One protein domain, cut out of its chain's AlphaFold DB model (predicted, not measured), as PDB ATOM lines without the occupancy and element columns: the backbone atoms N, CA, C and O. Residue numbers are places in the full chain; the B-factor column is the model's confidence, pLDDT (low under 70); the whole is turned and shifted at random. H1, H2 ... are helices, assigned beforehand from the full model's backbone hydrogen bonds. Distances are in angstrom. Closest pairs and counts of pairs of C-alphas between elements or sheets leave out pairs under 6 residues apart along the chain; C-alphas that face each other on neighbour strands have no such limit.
ATOM      1  N   THR A 102     132.471 212.085 167.204       67.06
ATOM      2  CA  THR A 102     131.220 212.758 167.530       67.06
ATOM      3  C   THR A 102     130.844 213.726 166.409       67.06
ATOM      4  O   THR A 102     131.685 214.184 165.633       67.06
ATOM      5  N   THR A 103     129.569 214.102 166.352       70.44
ATOM      6  CA  THR A 103     129.080 215.158 165.454       70.44
ATOM      7  C   THR A 103     129.799 216.495 165.656       70.44
ATOM      8  O   THR A 103     129.905 217.281 164.719       70.44
ATOM      9  N   ARG A 104     130.373 216.734 166.842       70.31
ATOM     10  CA  ARG A 104     131.127 217.950 167.165       70.31
ATOM     11  C   ARG A 104     132.428 218.066 166.369       70.31
ATOM     12  O   ARG A 104     132.784 219.172 165.970       70.31
ATOM     13  N   ALA A 105     133.117 216.952 166.113       69.44
ATOM     14  CA  ALA A 105     134.296 216.943 165.247       69.44
ATOM     15  C   ALA A 105     133.943 217.396 163.826       69.44
ATOM     16  O   ALA A 105     134.640 218.221 163.245       69.44
ATOM     17  N   MET A 106     132.819 216.902 163.302       72.56
ATOM     18  CA  MET A 106     132.336 217.230 161.960       72.56
ATOM     19  C   MET A 106     131.953 218.705 161.845       72.56
ATOM     20  O   MET A 106     132.366 219.366 160.897       72.56
ATOM     21  N   ASP A 107     131.240 219.248 162.837       75.69
ATOM     22  CA  ASP A 107     130.891 220.674 162.885       75.69
ATOM     23  C   ASP A 107     132.150 221.563 162.907       75.69
ATOM     24  O   ASP A 107     132.190 222.621 162.275       75.69
ATOM     25  N   LYS A 108     133.205 221.125 163.605       74.56
ATOM     26  CA  LYS A 108     134.478 221.856 163.705       74.56
ATOM     27  C   LYS A 108     135.312 221.780 162.435       74.56
ATOM     28  O   LYS A 108     135.862 222.793 162.006       74.56
ATOM     29  N   VAL A 109     135.365 220.614 161.802       75.06
ATOM     30  CA  VAL A 109     135.975 220.443 160.478       75.06
ATOM     31  C   VAL A 109     135.243 221.326 159.460       75.06
ATOM     32  O   VAL A 109     135.898 222.045 158.703       75.06
ATOM     33  N   ALA A 110     133.904 221.370 159.537       75.75
ATOM     34  CA  ALA A 110     133.033 222.241 158.745       75.75
ATOM     35  C   ALA A 110     133.323 223.736 158.905       75.75
ATOM     36  O   ALA A 110     133.355 224.474 157.926       75.75
ATOM     37  N   GLU A 111     133.584 224.188 160.128       76.25
ATOM     38  CA  GLU A 111     133.968 225.572 160.416       76.25
ATOM     39  C   GLU A 111     135.361 225.928 159.856       76.25
ATOM     40  O   GLU A 111     135.593 227.057 159.413       76.25
ATOM     41  N   ARG A 112     136.288 224.963 159.841       73.19
ATOM     42  CA  ARG A 112     137.693 225.167 159.452       73.19
ATOM     43  C   ARG A 112     137.970 225.054 157.953       73.19
ATOM     44  O   ARG A 112     139.066 225.426 157.539       73.19
ATOM     45  N   ASN A 113     137.014 224.583 157.149       75.94
ATOM     46  CA  ASN A 113     137.219 224.264 155.728       75.94
ATOM     47  C   ASN A 113     138.313 223.211 155.494       75.94
ATOM     48  O   ASN A 113     139.028 223.255 154.490       75.94
ATOM     49  N   ASP A 114     138.484 222.291 156.444       73.88
ATOM     50  CA  ASP A 114     139.525 221.268 156.370       73.88
ATOM     51  C   ASP A 114     139.036 220.088 155.518       73.88
ATOM     52  O   ASP A 114     138.530 219.076 156.010       73.88
ATOM     53  N   LEU A 115     139.102 220.276 154.198       74.56
ATOM     54  CA  LEU A 115     138.545 219.353 153.205       74.56
ATOM     55  C   LEU A 115     139.206 217.970 153.233       74.56
ATOM     56  O   LEU A 115     138.563 216.990 152.858       74.56
ATOM     57  N   ASP A 116     140.466 217.872 153.661       77.31
ATOM     58  CA  ASP A 116     141.189 216.601 153.701       77.31
ATOM     59  C   ASP A 116     140.703 215.723 154.857       77.31
ATOM     60  O   ASP A 116     140.394 214.547 154.645       77.31
ATOM     61  N   ILE A 117     140.528 216.307 156.048       72.75
ATOM     62  CA  ILE A 117     139.901 215.619 157.182       72.75
ATOM     63  C   ILE A 117     138.422 215.346 156.884       72.75
ATOM     64  O   ILE A 117     137.945 214.251 157.158       72.75
ATOM     65  N   MET A 118     137.699 216.288 156.266       74.81
ATOM     66  CA  MET A 118     136.294 216.097 155.882       74.81
ATOM     67  C   MET A 118     136.119 214.924 154.918       74.81
ATOM     68  O   MET A 118     135.220 214.112 155.113       74.81
ATOM     69  N   ARG A 119     136.978 214.814 153.896       76.12
ATOM     70  CA  ARG A 119     136.959 213.700 152.940       76.12
ATOM     71  C   ARG A 119     137.261 212.382 153.642       76.12
ATOM     72  O   ARG A 119     136.532 211.419 153.443       76.12
ATOM     73  N   PHE A 120     138.264 212.359 154.515       73.62
ATOM     74  CA  PHE A 120     138.582 211.174 155.307       73.62
ATOM     75  C   PHE A 120     137.428 210.757 156.224       73.62
ATOM     76  O   PHE A 120     137.102 209.577 156.293       73.62
ATOM     77  N   LEU A 121     136.766 211.706 156.885       71.75
ATOM     78  CA  LEU A 121     135.605 211.421 157.725       71.75
ATOM     79  C   LEU A 121     134.385 210.998 156.889       71.75
ATOM     80  O   LEU A 121     133.677 210.092 157.310       71.75
ATOM     81  N   HIS A 122     134.174 211.577 155.700       71.12
ATOM     82  CA  HIS A 122     133.094 211.210 154.771       71.12
ATOM     83  C   HIS A 122     133.255 209.796 154.204       71.12
ATOM     84  O   HIS A 122     132.299 209.028 154.152       71.12
ATOM     85  N   GLU A 123     134.470 209.456 153.768       72.94
ATOM     86  CA  GLU A 123     134.786 208.154 153.176       72.94
ATOM     87  C   GLU A 123     134.715 207.035 154.212       72.94
ATOM     88  O   GLU A 123     134.286 205.925 153.899       72.94
ATOM     89  N   ASN A 124     135.119 207.330 155.447       66.06
ATOM     90  CA  ASN A 124     135.164 206.329 156.498       66.06
ATOM     91  C   ASN A 124     133.874 206.259 157.322       66.06
ATOM     92  O   ASN A 124     133.604 205.191 157.868       66.06
ATOM     93  N   TRP A 125     133.061 207.326 157.392       68.25
ATOM     94  CA  TRP A 125     131.826 207.367 158.189       68.25
ATOM     95  C   TRP A 125     130.635 208.040 157.500       68.25
ATOM     96  O   TRP A 125     130.660 209.202 157.108       68.25
ATOM     97  N   THR A 126     129.519 207.308 157.465       56.22
ATOM     98  CA  THR A 126     128.290 207.682 156.747       56.22
ATOM     99  C   THR A 126     127.176 208.273 157.624       56.22
ATOM    100  O   THR A 126     126.185 208.756 157.084       56.22
ATOM    101  N   GLU A 127     127.285 208.239 158.959       57.78
ATOM    102  CA  GLU A 127     126.180 208.595 159.881       57.78
ATOM    103  C   GLU A 127     126.211 210.039 160.430       57.78
ATOM    104  O   GLU A 127     125.287 210.449 161.130       57.78
ATOM    105  N   GLY A 128     127.241 210.836 160.136       59.25
ATOM    106  CA  GLY A 128     127.562 212.033 160.923       59.25
ATOM    107  C   GLY A 128     127.569 213.356 160.165       59.25
ATOM    108  O   GLY A 128     128.596 214.022 160.153       59.25
ATOM    109  N   TYR A 129     126.443 213.786 159.595       63.22
ATOM    110  CA  TYR A 129     126.273 215.186 159.187       63.22
ATOM    111  C   TYR A 129     125.109 215.807 159.937       63.22
ATOM    112  O   TYR A 129     123.969 215.360 159.821       63.22
ATOM    113  N   THR A 130     125.396 216.845 160.717       67.44
ATOM    114  CA  THR A 130     124.350 217.661 161.330       67.44
ATOM    115  C   THR A 130     124.045 218.858 160.437       67.44
ATOM    116  O   THR A 130     124.882 219.323 159.660       67.44
ATOM    117  N   THR A 131     122.844 219.413 160.578       75.06
ATOM    118  CA  THR A 131     122.516 220.709 159.972       75.06
ATOM    119  C   THR A 131     123.406 221.830 160.517       75.06
ATOM    120  O   THR A 131     123.659 222.794 159.806       75.06
ATOM    121  N   ALA A 132     123.953 221.682 161.732       73.38
ATOM    122  CA  ALA A 132     124.862 222.657 162.327       73.38
ATOM    123  C   ALA A 132     126.210 222.738 161.589       73.38
ATOM    124  O   ALA A 132     126.718 223.846 161.413       73.38
ATOM    125  N   ALA A 133     126.746 221.615 161.094       69.69
ATOM    126  CA  ALA A 133     127.921 221.599 160.218       69.69
ATOM    127  C   ALA A 133     127.668 222.386 158.922       69.69
ATOM    128  O   ALA A 133     128.473 223.235 158.540       69.69
ATOM    129  N   MET A 134     126.521 222.156 158.272       73.69
ATOM    130  CA  MET A 134     126.136 222.876 157.050       73.69
ATOM    131  C   MET A 134     125.933 224.374 157.304       73.69
ATOM    132  O   MET A 134     126.403 225.201 156.519       73.69
ATOM    133  N   ASP A 135     125.292 224.740 158.416       79.31
ATOM    134  CA  ASP A 135     125.105 226.136 158.807       79.31
ATOM    135  C   ASP A 135     126.444 226.815 159.133       79.31
ATOM    136  O   ASP A 135     126.647 227.979 158.789       79.31
ATOM    137  N   ALA A 136     127.373 226.109 159.787       75.50
ATOM    138  CA  ALA A 136     128.707 226.616 160.100       75.50
ATOM    139  C   ALA A 136     129.540 226.843 158.832       75.50
ATOM    140  O   ALA A 136     130.073 227.938 158.653       75.50
ATOM    141  N   ALA A 137     129.574 225.866 157.922       75.44
ATOM    142  CA  ALA A 137     130.249 225.994 156.633       75.44
ATOM    143  C   ALA A 137     129.642 227.124 155.784       75.44
ATOM    144  O   ALA A 137     130.372 227.922 155.193       75.44
ATOM    145  N   SER A 138     128.311 227.266 155.792       80.56
ATOM    146  CA  SER A 138     127.608 228.349 155.091       80.56
ATOM    147  C   SER A 138     127.913 229.725 155.689       80.56
ATOM    148  O   SER A 138     128.212 230.659 154.946       80.56
ATOM    149  N   ARG A 139     127.899 229.864 157.027       78.56
ATOM    150  CA  ARG A 139     128.266 231.118 157.719       78.56
ATOM    151  C   ARG A 139     129.716 231.519 157.467       78.56
ATOM    152  O   ARG A 139     130.003 232.708 157.378       78.56
ATOM    153  N   ALA A 140     130.612 230.543 157.370       75.69
ATOM    154  CA  ALA A 140     132.030 230.777 157.135       75.69
ATOM    155  C   ALA A 140     132.377 231.001 155.647       75.69
ATOM    156  O   ALA A 140     133.500 231.388 155.335       75.69
ATOM    157  N   GLY A 141     131.415 230.824 154.727       77.81
ATOM    158  CA  GLY A 141     131.611 231.029 153.287       77.81
ATOM    159  C   GLY A 141     132.295 229.858 152.573       77.81
ATOM    160  O   GLY A 141     132.770 230.011 151.445       77.81
ATOM    161  N   HIS A 142     132.327 228.679 153.194       78.56
ATOM    162  CA  HIS A 142     133.015 227.489 152.691       78.56
ATOM    163  C   HIS A 142     132.156 226.741 151.666       78.56
ATOM    164  O   HIS A 142     131.732 225.611 151.887       78.56
ATOM    165  N   LEU A 143     131.894 227.366 150.511       70.25
ATOM    166  CA  LEU A 143     131.029 226.795 149.462       70.25
ATOM    167  C   LEU A 143     131.465 225.396 149.004       70.25
ATOM    168  O   LEU A 143     130.616 224.543 148.776       70.25
ATOM    169  N   ARG A 144     132.778 225.149 148.898       72.94
ATOM    170  CA  ARG A 144     133.321 223.843 148.481       72.94
ATOM    171  C   ARG A 144     133.063 222.722 149.485       72.94
ATOM    172  O   ARG A 144     133.220 221.565 149.132       72.94
ATOM    173  N   MET A 145     132.725 223.073 150.719       70.56
ATOM    174  CA  MET A 145     132.457 222.131 151.796       70.56
ATOM    175  C   MET A 145     130.983 221.725 151.885       70.56
ATOM    176  O   MET A 145     130.667 220.693 152.467       70.56
ATOM    177  N   VAL A 146     130.091 222.556 151.338       66.12
ATOM    178  CA  VAL A 146     128.634 222.338 151.319       66.12
ATOM    179  C   VAL A 146     128.169 221.705 149.996       66.12
ATOM    180  O   VAL A 146     127.046 221.213 149.923       66.12
ATOM    181  N   GLN A 147     129.007 221.738 148.952       61.84
ATOM    182  CA  GLN A 147     128.753 221.105 147.650       61.84
ATOM    183  C   GLN A 147     129.026 219.605 147.672       61.84
ATOM    184  O   GLN A 147     128.235 218.890 147.019       61.84
TER     185      GLN A 147
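What this domain is: This is residues 102 to 147 of the 147 residues of an uncharacterized protein of Globisporangium ultimum (strain ATCC 200006 / CBS 805.95 / DAOM BR144) (UniProt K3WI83). A helical hairpin, H1 and H2, is joined by a third helix, H3, which packs along H1 and runs nearly parallel to it. H2 and H3 have no contact with each other, and the short H4 folds back on H3 after a tight turn, near H1 and the beginning of H2. The 46 printed residues have four named helices, H1, H2, H3 and H4 in chain order, and no named strand; the class is all helix. The whole is compact, with a radius of gyration of the C-alphas of 9.3 A and spans of 25 by 18 by 15 A.

How they stand to each other: H1, residues 103 to 112, and H2, residues 115 to 124, touch and form a helical hairpin, at a shallow tilt of 27 degrees, opposite ways; their closest C-alphas, of Val 109 and Met 118, are 6.3 A apart. H1 touches H3, residues 131 to 140, at a shallow tilt of 13 degrees, the same way; the C-alphas of Asp 107 and Ala 133, their closest, are 4.1 A apart. H2 and H3 are apart. H3 touches H4, residues 143 to 146, with the C-alphas of Met 134 and Val 146 closest at 6.3 A. H4 is close to but not clearly touching H2; their closest C-alphas, of Leu 115 and Met 145, are 6.8 A apart. In H1, H2 and H3 every O i to N i+4 pair is within hydrogen-bond range; H4 is too short for such a pair.

Where its parts are: H1 begins at C-alpha 103, (129.080, 215.158, 165.454), and is 14.5 A long. H2 is 13.9 A long and H3 14.1 A. H4, 5.4 A long, ends at C-alpha 146, (128.634, 222.338, 151.319).

The domain as a whole: The C-alphas of Asn 124 and Arg 139, the two farthest apart, are 25.8 A apart. The printed part has no cut, and no link is long. Mean pLDDT of the printed part is 71.9; 12 residues are under 70, among them residues 124 to 130.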